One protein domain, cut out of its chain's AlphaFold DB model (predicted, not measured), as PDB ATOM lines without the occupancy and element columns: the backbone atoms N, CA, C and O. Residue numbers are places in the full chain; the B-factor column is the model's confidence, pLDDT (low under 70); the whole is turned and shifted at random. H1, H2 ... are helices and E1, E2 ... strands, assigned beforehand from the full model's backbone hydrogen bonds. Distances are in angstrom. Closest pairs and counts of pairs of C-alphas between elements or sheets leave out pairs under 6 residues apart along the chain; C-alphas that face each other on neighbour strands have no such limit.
ATOM      1  N   ILE A   8       8.913 -40.107 -48.852       81.38
ATOM      2  CA  ILE A   8      10.264 -39.609 -48.615       81.38
ATOM      3  C   ILE A   8      11.237 -40.608 -49.211       81.38
ATOM      4  O   ILE A   8      11.223 -41.786 -48.856       81.38
ATOM      5  N   THR A   9      12.077 -40.121 -50.108       87.50
ATOM      6  CA  THR A   9      13.078 -40.888 -50.836       87.50
ATOM      7  C   THR A   9      14.453 -40.461 -50.363       87.50
ATOM      8  O   THR A   9      14.747 -39.271 -50.332       87.50
ATOM      9  N   ILE A  10      15.301 -41.419 -49.999       87.25
ATOM     10  CA  ILE A  10      16.683 -41.150 -49.601       87.25
ATOM     11  C   ILE A  10      17.630 -41.639 -50.682       87.25
ATOM     12  O   ILE A  10      17.533 -42.785 -51.128       87.25
ATOM     13  N   ARG A  11      18.542 -40.764 -51.102       87.44
ATOM     14  CA  ARG A  11      19.534 -41.032 -52.144       87.44
ATOM     15  C   ARG A  11      20.931 -40.725 -51.635       87.44
ATOM     16  O   ARG A  11      21.110 -39.853 -50.795       87.44
ATOM     17  N   ASP A  12      21.911 -41.462 -52.126       86.19
ATOM     18  CA  ASP A  12      23.318 -41.169 -51.894       86.19
ATOM     19  C   ASP A  12      23.706 -39.879 -52.626       86.19
ATOM     20  O   ASP A  12      23.404 -39.724 -53.806       86.19
ATOM     21  N   PHE A  13      24.361 -38.960 -51.922       84.00
ATOM     22  CA  PHE A  13      24.734 -37.652 -52.457       84.00
ATOM     23  C   PHE A  13      25.750 -37.731 -53.604       84.00
ATOM     24  O   PHE A  13      25.644 -36.982 -54.566       84.00
ATOM     25  N   LEU A  14      26.721 -38.646 -53.530       81.62
ATOM     26  CA  LEU A  14      27.823 -38.723 -54.495       81.62
ATOM     27  C   LEU A  14      27.473 -39.564 -55.722       81.62
ATOM     28  O   LEU A  14      27.921 -39.290 -56.830       81.62
ATOM     29  N   THR A  15      26.729 -40.643 -55.509       84.25
ATOM     30  CA  THR A  15      26.468 -41.664 -56.532       84.25
ATOM     31  C   THR A  15      25.046 -41.618 -57.070       84.25
ATOM     32  O   THR A  15      24.708 -42.410 -57.948       84.25
ATOM     33  N   ASP A  16      24.197 -40.753 -56.510       83.81
ATOM     34  CA  ASP A  16      22.758 -40.678 -56.782       83.81
ATOM     35  C   ASP A  16      22.017 -42.017 -56.568       83.81
ATOM     36  O   ASP A  16      20.881 -42.249 -57.007       83.81
ATOM     37  N   LYS A  17      22.670 -42.956 -55.874       87.38
ATOM     38  CA  LYS A  17      22.149 -44.297 -55.668       87.38
ATOM     39  C   LYS A  17      20.941 -44.228 -54.751       87.38
ATOM     40  O   LYS A  17      20.982 -43.651 -53.668       87.38
ATOM     41  N   HIS A  18      19.862 -44.871 -55.171       86.50
ATOM     42  CA  HIS A  18      18.668 -44.985 -54.354       86.50
ATOM     43  C   HIS A  18      18.937 -45.833 -53.102       86.50
ATOM     44  O   HIS A  18      19.397 -46.972 -53.208       86.50
ATOM     45  N   GLY A  19      18.645 -45.276 -51.926       83.94
ATOM     46  CA  GLY A  19      18.709 -45.984 -50.652       83.94
ATOM     47  C   GLY A  19      17.395 -46.682 -50.355       83.94
ATOM     48  O   GLY A  19      17.330 -47.909 -50.335       83.94
ATOM     49  N   PHE A  20      16.345 -45.889 -50.143       87.12
ATOM     50  CA  PHE A  20      14.980 -46.377 -49.965       87.12
ATOM     51  C   PHE A  20      13.952 -45.255 -50.145       87.12
ATOM     52  O   PHE A  20      14.273 -44.071 -50.020       87.12
ATOM     53  N   THR A  21      12.689 -45.649 -50.312       88.25
ATOM     54  CA  THR A  21      11.521 -44.771 -50.176       88.25
ATOM     55  C   THR A  21      10.620 -45.270 -49.056       88.25
ATOM     56  O   THR A  21      10.338 -46.464 -48.951       88.25
ATOM     57  N   LEU A  22      10.147 -44.354 -48.213       85.62
ATOM     58  CA  LEU A  22       9.181 -44.635 -47.155       85.62
ATOM     59  C   LEU A  22       8.019 -43.639 -47.206       85.62
ATOM     60  O   LEU A  22       8.220 -42.472 -47.542       85.62
ATOM     61  N   PRO A  23       6.804 -44.050 -46.807       84.50
ATOM     62  CA  PRO A  23       5.748 -43.102 -46.485       84.50
ATOM     63  C   PRO A  23       6.222 -42.146 -45.387       84.50
ATOM     64  O   PRO A  23       6.817 -42.580 -44.399       84.50
ATOM     65  N   ALA A  24       5.896 -40.863 -45.504       77.81
ATOM     66  CA  ALA A  24       6.238 -39.842 -44.517       77.81
ATOM     67  C   ALA A  24       5.702 -40.168 -43.112       77.81
ATOM     68  O   ALA A  24       6.309 -39.799 -42.114       77.81
ATOM     69  N   SER A  25       4.588 -40.902 -43.023       77.19
ATOM     70  CA  SER A  25       4.022 -41.394 -41.758       77.19
ATOM     71  C   SER A  25       4.913 -42.406 -41.034       77.19
ATOM     72  O   SER A  25       4.776 -42.578 -39.826       77.19
ATOM     73  N   ARG A  26       5.813 -43.079 -41.760       75.50
ATOM     74  CA  ARG A  26       6.790 -44.029 -41.214       75.50
ATOM     75  C   ARG A  26       8.144 -43.391 -40.938       75.50
ATOM     76  O   ARG A  26       9.029 -44.069 -40.419       75.50
ATOM     77  N   LEU A  27       8.321 -42.113 -41.277       72.25
ATOM     78  CA  LEU A  27       9.536 -41.403 -40.929       72.25
ATOM     79  C   LEU A  27       9.507 -41.120 -39.424       72.25
ATOM     80  O   LEU A  27       8.698 -40.336 -38.934       72.25
ATOM     81  N   GLY A  28      10.352 -41.838 -38.686       72.75
ATOM     82  CA  GLY A  28      10.530 -41.642 -37.252       72.75
ATOM     83  C   GLY A  28      11.320 -40.366 -36.950       72.75
ATOM     84  O   GLY A  28      11.132 -39.321 -37.565       72.75
ATOM     85  N   SER A  29      12.239 -40.438 -35.992       75.62
ATOM     86  CA  SER A  29      13.202 -39.357 -35.759       75.62
ATOM     87  C   SER A  29      14.289 -39.329 -36.838       75.62
ATOM     88  O   SER A  29      14.539 -40.330 -37.510       75.62
ATOM     89  N   TYR A  30      14.998 -38.204 -36.959       72.12
ATOM     90  CA  TYR A  30      16.193 -38.078 -37.802       72.12
ATOM     91  C   TYR A  30      17.198 -39.222 -37.582       72.12
ATOM     92  O   TYR A  30      17.626 -39.869 -38.533       72.12
ATOM     93  N   ASN A  31      17.477 -39.573 -36.322       72.50
ATOM     94  CA  ASN A  31      18.369 -40.685 -35.980       72.50
ATOM     95  C   ASN A  31      17.847 -42.051 -36.456       72.50
ATOM     96  O   ASN A  31      18.637 -42.911 -36.850       72.50
ATOM     97  N   ALA A  32      16.528 -42.268 -36.441       76.12
ATOM     98  CA  ALA A  32      15.935 -43.489 -36.984       76.12
ATOM     99  C   ALA A  32      16.115 -43.552 -38.509       76.12
ATOM    100  O   ALA A  32      16.518 -44.588 -39.040       76.12
ATOM    101  N   THR A  33      15.901 -42.427 -39.195       77.12
ATOM    102  CA  THR A  33      16.149 -42.282 -40.633       77.12
ATOM    103  C   THR A  33      17.614 -42.546 -40.974       77.12
ATOM    104  O   THR A  33      17.903 -43.318 -41.892       77.12
ATOM    105  N   LEU A  34      18.546 -41.991 -40.192       76.62
ATOM    106  CA  LEU A  34      19.971 -42.255 -40.358       76.62
ATOM    107  C   LEU A  34      20.279 -43.752 -40.216       76.62
ATOM    108  O   LEU A  34      20.927 -44.341 -41.072       76.62
ATOM    109  N   LYS A  35      19.770 -44.410 -39.174       78.06
ATOM    110  CA  LYS A  35      20.037 -45.837 -38.939       78.06
ATOM    111  C   LYS A  35      19.542 -46.741 -40.077       78.06
ATOM    112  O   LYS A  35      20.212 -47.708 -40.440       78.06
ATOM    113  N   HIS A  36      18.383 -46.432 -40.658       77.38
ATOM    114  CA  HIS A  36      17.870 -47.164 -41.820       77.38
ATOM    115  C   HIS A  36      18.702 -46.918 -43.085       77.38
ATOM    116  O   HIS A  36      18.955 -47.842 -43.862       77.38
ATOM    117  N   THR A  37      19.167 -45.686 -43.275       76.00
ATOM    118  CA  THR A  37      19.931 -45.286 -44.466       76.00
ATOM    119  C   THR A  37      21.329 -45.878 -44.460       76.00
ATOM    120  O   THR A  37      21.766 -46.443 -45.461       76.00
ATOM    121  N   SER A  38      22.002 -45.859 -43.309       69.62
ATOM    122  CA  SER A  38      23.338 -46.440 -43.173       69.62
ATOM    123  C   SER A  38      23.349 -47.947 -43.432       69.62
ATOM    124  O   SER A  38      24.342 -48.479 -43.908       69.62
ATOM    125  N   SER A  39      22.235 -48.641 -43.200       70.50
ATOM    126  CA  SER A  39      22.133 -50.081 -43.459       70.50
ATOM    127  C   SER A  39      21.978 -50.429 -44.948       70.50
ATOM    128  O   SER A  39      22.341 -51.526 -45.359       70.50
ATOM    129  N   SER A  40      21.413 -49.524 -45.755       72.25
ATOM    130  CA  SER A  40      21.050 -49.782 -47.161       72.25
ATOM    131  C   SER A  40      22.061 -49.212 -48.153       72.25
ATOM    132  O   SER A  40      22.414 -49.868 -49.136       72.25
ATOM    133  N   LEU A  41      22.558 -48.004 -47.886       77.12
ATOM    134  CA  LEU A  41      23.521 -47.328 -48.750       77.12
ATOM    135  C   LEU A  41      24.974 -47.644 -48.383       77.12
ATOM    136  O   LEU A  41      25.847 -47.523 -49.242       77.12
ATOM    137  N   PHE A  42      25.250 -48.089 -47.152       70.62
ATOM    138  CA  PHE A  42      26.601 -48.013 -46.607       70.62
ATOM    139  C   PHE A  42      27.268 -49.349 -46.277       70.62
ATOM    140  O   PHE A  42      26.670 -50.251 -45.698       70.62
ATOM    141  N   ARG A  43      28.561 -49.458 -46.623       65.31
ATOM    142  CA  ARG A  43      29.379 -50.664 -46.386       65.31
ATOM    143  C   ARG A  43      30.248 -50.593 -45.124       65.31
ATOM    144  O   ARG A  43      30.517 -51.636 -44.537       65.31
ATOM    145  N   HIS A  44      30.668 -49.401 -44.686       70.19
ATOM    146  CA  HIS A  44      31.660 -49.243 -43.606       70.19
ATOM    147  C   HIS A  44      31.256 -48.195 -42.551       70.19
ATOM    148  O   HIS A  44      31.930 -47.177 -42.410       70.19
ATOM    149  N   PRO A  45      30.197 -48.437 -41.752       72.81
ATOM    150  CA  PRO A  45      29.622 -47.447 -40.826       72.81
ATOM    151  C   PRO A  45      30.565 -46.965 -39.715       72.81
ATOM    152  O   PRO A  45      30.241 -46.019 -39.010       72.81
ATOM    153  N   LYS A  46      31.720 -47.611 -39.530       80.44
ATOM    154  CA  LYS A  46      32.711 -47.221 -38.524       80.44
ATOM    155  C   LYS A  46      33.676 -46.127 -38.995       80.44
ATOM    156  O   LYS A  46      34.302 -45.501 -38.152       80.44
ATOM    157  N   ALA A  47      33.824 -45.919 -40.303       82.00
ATOM    158  CA  ALA A  47      34.803 -44.985 -40.868       82.00
ATOM    159  C   ALA A  47      34.199 -43.627 -41.264       82.00
ATOM    160  O   ALA A  47      34.935 -42.683 -41.553       82.00
ATOM    161  N   PHE A  48      32.868 -43.511 -41.287       81.62
ATOM    162  CA  PHE A  48      32.177 -42.330 -41.797       81.62
ATOM    163  C   PHE A  48      30.964 -41.968 -40.937       81.62
ATOM    164  O   PHE A  48      30.240 -42.846 -40.466       81.62
ATOM    165  N   THR A  49      30.723 -40.671 -40.782       83.06
ATOM    166  CA  THR A  49      29.477 -40.085 -40.287       83.06
ATOM    167  C   THR A  49      28.565 -39.758 -41.460       83.06
ATOM    168  O   THR A  49      29.026 -39.390 -42.535       83.06
ATOM    169  N   MET A  50      27.255 -39.907 -41.274       83.81
ATOM    170  CA  MET A  50      26.275 -39.619 -42.320       83.81
ATOM    171  C   MET A  50      25.447 -38.395 -41.956       83.81
ATOM    172  O   MET A  50      24.889 -38.332 -40.860       83.81
ATOM    173  N   HIS A  51      25.340 -37.462 -42.893       84.25
ATOM    174  CA  HIS A  51      24.522 -36.258 -42.802       84.25
ATOM    175  C   HIS A  51      23.385 -36.351 -43.826       84.25
ATOM    176  O   HIS A  51      23.585 -36.880 -44.921       84.25
ATOM    177  N   LEU A  52      22.185 -35.878 -43.476       82.00
ATOM    178  CA  LEU A  52      21.086 -35.755 -44.437       82.00
ATOM    179  C   LEU A  52      20.895 -34.293 -44.834       82.00
ATOM    180  O   LEU A  52      20.900 -33.408 -43.977       82.00
ATOM    181  N   HIS A  53      20.639 -34.079 -46.120       80.56
ATOM    182  CA  HIS A  53      20.375 -32.781 -46.728       80.56
ATOM    183  C   HIS A  53      19.032 -32.828 -47.470       80.56
ATOM    184  O   HIS A  53      18.681 -33.847 -48.058       80.56
ATOM    185  N   ALA A  54      18.258 -31.741 -47.439       74.12
ATOM    186  CA  ALA A  54      16.991 -31.638 -48.181       74.12
ATOM    187  C   ALA A  54      17.168 -31.071 -49.604       74.12
ATOM    188  O   ALA A  54      16.234 -31.091 -50.400       74.12
ATOM    189  N   SER A  55      18.360 -30.559 -49.916       63.84
ATOM    190  CA  SER A  55      18.729 -29.946 -51.193       63.84
ATOM    191  C   SER A  55      19.853 -30.749 -51.844       63.84
ATOM    192  O   SER A  55      20.687 -31.318 -51.140       63.84
ATOM    193  N   VAL A  56      19.861 -30.790 -53.180       53.66
ATOM    194  CA  VAL A  56      20.946 -31.384 -53.989       53.66
ATOM    195  C   VAL A  56      22.145 -30.437 -54.103       53.66
ATOM    196  O   VAL A  56      23.177 -30.838 -54.627       53.66
ATOM    197  N   HIS A  57      22.014 -29.162 -53.715       53.84
ATOM    198  CA  HIS A  57      23.052 -28.172 -54.003       53.84
ATOM    199  C   HIS A  57      24.388 -28.585 -53.378       53.84
ATOM    200  O   HIS A  57      24.511 -28.687 -52.160       53.84
ATOM    201  N   GLU A  58      25.388 -28.792 -54.244       48.19
ATOM    202  CA  GLU A  58      26.720 -29.305 -53.892       48.19
ATOM    203  C   GLU A  58      27.403 -28.497 -52.776       48.19
ATOM    204  O   GLU A  58      28.166 -29.042 -51.980       48.19
ATOM    205  N   ASN A  59      27.061 -27.211 -52.673       50.72
ATOM    206  CA  ASN A  59      27.634 -26.270 -51.714       50.72
ATOM    207  C   ASN A  59      26.873 -26.190 -50.376       50.72
ATOM    208  O   ASN A  59      27.408 -25.644 -49.418       50.72
ATOM    209  N   ASP A  60      25.679 -26.781 -50.257       52.12
ATOM    210  CA  ASP A  60      24.873 -26.775 -49.020       52.12
ATOM    211  C   ASP A  60      25.251 -27.937 -48.075       52.12
ATOM    212  O   ASP A  60      24.445 -28.436 -47.280       52.12
ATOM    213  N   CYS A  61      26.506 -28.389 -48.151       52.59
ATOM    214  CA  CYS A  61      27.064 -29.405 -47.260       52.59
ATOM    215  C   CYS A  61      27.277 -28.887 -45.828       52.59
ATOM    216  O   CYS A  61      27.481 -29.692 -44.918       52.59
ATOM    217  N   GLU A  62      27.252 -27.567 -45.619       47.62
ATOM    218  CA  GLU A  62      27.659 -26.954 -44.351       47.62
ATOM    219  C   GLU A  62      26.624 -27.102 -43.235       47.62
ATOM    220  O   GLU A  62      27.003 -27.166 -42.068       47.62
ATOM    221  N   THR A  63      25.330 -27.201 -43.563       58.56
ATOM    222  CA  THR A  63      24.280 -27.294 -42.537       58.56
ATOM    223  C   THR A  63      23.613 -28.670 -42.561       58.56
ATOM    224  O   THR A  63      22.669 -28.882 -43.330       58.56
ATOM    225  N   PRO A  64      24.081 -29.635 -41.745       63.66
ATOM    226  CA  PRO A  64      23.367 -30.891 -41.557       63.66
ATOM    227  C   PRO A  64      21.957 -30.616 -41.021       63.66
ATOM    228  O   PRO A  64      21.739 -29.693 -40.233       63.66
ATOM    229  N   LEU A  65      20.982 -31.431 -41.426       70.00
ATOM    230  CA  LEU A  65      19.630 -31.354 -40.872       70.00
ATOM    231  C   LEU A  65      19.618 -31.833 -39.409       70.00
ATOM    232  O   LEU A  65      19.269 -32.970 -39.115       70.00
ATOM    233  N   GLU A  66      19.948 -30.962 -38.462       63.41
ATOM    234  CA  GLU A  66      19.839 -31.246 -37.028       63.41
ATOM    235  C   GLU A  66      18.407 -31.012 -36.527       63.41
ATOM    236  O   GLU A  66      18.131 -30.126 -35.722       63.41
ATOM    237  N   LYS A  67      17.442 -31.794 -37.028       60.94
ATOM    238  CA  LYS A  67      16.053 -31.723 -36.544       60.94
ATOM    239  C   LYS A  67      15.692 -32.934 -35.697       60.94
ATOM    240  O   LYS A  67      15.723 -34.076 -36.145       60.94
ATOM    241  N   ASN A  68      15.266 -32.671 -34.459       53.41
ATOM    242  CA  ASN A  68      14.822 -33.704 -33.517       53.41
ATOM    243  C   ASN A  68      13.575 -34.460 -34.012       53.41
ATOM    244  O   ASN A  68      13.424 -35.657 -33.749       53.41
ATOM    245  N   LYS A  69      12.681 -33.773 -34.736       54.16
ATOM    246  CA  LYS A  69      11.478 -34.334 -35.361       54.16
ATOM    247  C   LYS A  69      11.225 -33.662 -36.708       54.16
ATOM    248  O   LYS A  69      11.504 -32.480 -36.875       54.16
ATOM    249  N   TRP A  70      10.682 -34.424 -37.647       61.50
ATOM    250  CA  TRP A  70      10.265 -33.918 -38.949       61.50
ATOM    251  C   TRP A  70       8.922 -33.209 -38.794       61.50
ATOM    252  O   TRP A  70       7.905 -33.856 -38.537       61.50
ATOM    253  N   GLU A  71       8.908 -31.883 -38.900       54.00
ATOM    254  CA  GLU A  71       7.659 -31.128 -38.841       54.00
ATOM    255  C   GLU A  71       6.895 -31.262 -40.163       54.00
ATOM    256  O   GLU A  71       7.447 -31.173 -41.266       54.00
ATOM    257  N   ARG A  72       5.591 -31.536 -40.062       48.47
ATOM    258  CA  ARG A  72       4.701 -31.652 -41.220       48.47
ATOM    259  C   ARG A  72       4.538 -30.272 -41.861       48.47
ATOM    260  O   ARG A  72       3.666 -29.522 -41.450       48.47
ATOM    261  N   GLY A  73       5.305 -29.974 -42.905       46.16
ATOM    262  CA  GLY A  73       5.032 -28.815 -43.764       46.16
ATOM    263  C   GLY A  73       6.247 -28.162 -44.408       46.16
ATOM    264  O   GLY A  73       6.103 -27.606 -45.485       46.16
ATOM    265  N   GLU A  74       7.439 -28.276 -43.822       51.28
ATOM    266  CA  GLU A  74       8.609 -27.520 -44.307       51.28
ATOM    267  C   GLU A  74       9.236 -28.063 -45.597       51.28
ATOM    268  O   GLU A  74       9.937 -27.335 -46.292       51.28
ATOM    269  N   TYR A  75       8.992 -29.331 -45.933       54.28
ATOM    270  CA  TYR A  75       9.732 -30.013 -47.001       54.28
ATOM    271  C   TYR A  75       8.841 -30.590 -48.109       54.28
ATOM    272  O   TYR A  75       9.347 -31.030 -49.135       54.28
ATOM    273  N   PHE A  76       7.515 -30.579 -47.943       55.16
ATOM    274  CA  PHE A  76       6.587 -31.149 -48.924       55.16
ATOM    275  C   PHE A  76       6.200 -30.106 -49.970       55.16
ATOM    276  O   PHE A  76       5.195 -29.421 -49.794       55.16
ATOM    277  N   LYS A  77       6.972 -29.993 -51.056       56.16
ATOM    278  CA  LYS A  77       6.544 -29.179 -52.202       56.16
ATOM    279  C   LYS A  77       5.506 -29.889 -53.077       56.16
ATOM    280  O   LYS A  77       4.586 -29.229 -53.534       56.16
ATOM    281  N   GLU A  78       5.589 -31.212 -53.254       61.72
ATOM    282  CA  GLU A  78       4.786 -31.926 -54.274       61.72
ATOM    283  C   GLU A  78       4.478 -33.387 -53.877       61.72
ATOM    284  O   GLU A  78       4.642 -34.317 -54.655       61.72
ATOM    285  N   GLY A  79       4.131 -33.646 -52.611       68.44
ATOM    286  CA  GLY A  79       3.800 -35.010 -52.154       68.44
ATOM    287  C   GLY A  79       4.997 -35.969 -52.009       68.44
ATOM    288  O   GLY A  79       4.889 -36.967 -51.299       68.44
ATOM    289  N   GLN A  80       6.168 -35.635 -52.553       75.00
ATOM    290  CA  GLN A  80       7.419 -36.373 -52.365       75.00
ATOM    291  C   GLN A  80       8.539 -35.460 -51.838       75.00
ATOM    292  O   GLN A  80       8.683 -34.318 -52.268       75.00
ATOM    293  N   ILE A  81       9.345 -35.973 -50.902       77.56
ATOM    294  CA  ILE A  81      10.586 -35.343 -50.421       77.56
ATOM    295  C   ILE A  81      11.758 -36.207 -50.857       77.56
ATOM    296  O   ILE A  81      11.740 -37.414 -50.626       77.56
ATOM    297  N   THR A  82      12.803 -35.596 -51.403       82.56
ATOM    298  CA  THR A  82      14.086 -36.274 -51.608       82.56
ATOM    299  C   THR A  82      15.089 -35.769 -50.581       82.56
ATOM    300  O   THR A  82      15.336 -34.570 -50.490       82.56
ATOM    301  N   LEU A  83      15.646 -36.685 -49.795       84.00
ATOM    302  CA  LEU A  83      16.746 -36.426 -48.876       84.00
ATOM    303  C   LEU A  83      18.026 -37.030 -49.441       84.00
ATOM    304  O   LEU A  83      18.031 -38.155 -49.942       84.00
ATOM    305  N   TRP A  84      19.121 -36.304 -49.299       84.88
ATOM    306  CA  TRP A  84      20.433 -36.715 -49.762       84.88
ATOM    307  C   TRP A  84      21.306 -37.098 -48.583       84.88
ATOM    308  O   TRP A  84      21.506 -36.305 -47.668       84.88
ATOM    309  N   ALA A  85      21.801 -38.328 -48.597       86.56
ATOM    310  CA  ALA A  85      22.711 -38.870 -47.611       86.56
ATOM    311  C   ALA A  85      24.152 -38.625 -48.055       86.56
ATOM    312  O   ALA A  85      24.613 -39.192 -49.046       86.56
ATOM    313  N   HIS A  86      24.860 -37.791 -47.303       86.19
ATOM    314  CA  HIS A  86      26.270 -37.498 -47.505       86.19
ATOM    315  C   HIS A  86      27.100 -38.200 -46.426       86.19
ATOM    316  O   HIS A  86      26.836 -38.060 -45.231       86.19
ATOM    317  N   PHE A  87      28.101 -38.974 -46.845       84.56
ATOM    318  CA  PHE A  87      28.997 -39.708 -45.954       84.56
ATOM    319  C   PHE A  87      30.333 -38.980 -45.812       84.56
ATOM    320  O   PHE A  87      31.150 -38.966 -46.730       84.56
ATOM    321  N   VAL A  88      30.571 -38.413 -44.634       84.62
ATOM    322  CA  VAL A  88      31.789 -37.680 -44.290       84.62
ATOM    323  C   VAL A  88      32.726 -38.603 -43.524       84.62
ATOM    324  O   VAL A  88      32.312 -39.302 -42.603       84.62
ATOM    325  N   ARG A  89      34.005 -38.645 -43.900       84.12
ATOM    326  CA  ARG A  89      34.990 -39.491 -43.215       84.12
ATOM    327  C   ARG A  89      35.236 -38.983 -41.793       84.12
ATOM    328  O   ARG A  89      35.462 -37.791 -41.597       84.12
ATOM    329  N   ILE A  90      35.257 -39.893 -40.820       85.81
ATOM    330  CA  ILE A  90      35.588 -39.550 -39.435       85.81
ATOM    331  C   ILE A  90      37.088 -39.223 -39.360       85.81
ATOM    332  O   ILE A  90      37.914 -40.047 -39.776       85.81
TER     333      ILE A  90
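What this domain is: This is residues 8 to 90 of the 263 residues of an uncharacterized protein of Bimuria novae-zelandiae CBS 107.79 (UniProt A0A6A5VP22). A strongly twisted sheet of four strands curls round one helix, H1, with a long loop, residues 54 to 79, between E3 and E4. The 83 printed residues are compact, with a radius of gyration of the C-alphas of 12.1 A and spans of 34 by 26 by 23 A. Along the chain come E1 E2 H1 E3 E4; the mixed sheet runs E2 E1 E4 E3. The class is mixed, helices and strands, with under half of the residues in named elements.

Where its parts are: E1, residues 8 to 12, begins at C-alpha 8 (10.264, -39.609, -48.615). E2 is residues 18 to 23, H1 30 to 41, E3 48 to 53. E4, residues 80 to 89, spans 29.2 A to C-alpha 89 (34.990, -39.491, -43.215).

How they stand to each other: E1 and E2 form an antiparallel hairpin: N 10 and O 20, 2.8 A. E1 and E4 are parallel: N 11 and O 83, 2.9 A. E3 and E4 form an antiparallel hairpin: N 51 and O 86, 2.8 A. H1 is on one face, making two layers, helix over sheet; its closest C-alphas to E2 are Leu 41 and Gly 19, 5.3 A. E2, H1, E3 form a split strand-helix-strand unit, two same-way strands with E1 and E4 between, its crossover right-handed. In H1, 6 of 8 O i to N i+4 pairs are within hydrogen-bond range.

The domain as a whole: The farthest C-alphas, Lys 46 and Glu 78, are 35.5 A apart. The printed part has no cut; E3 to E4 is a long link. pLDDT is under 70 at residues 38, 43, 55 to 64 and 66 to 79.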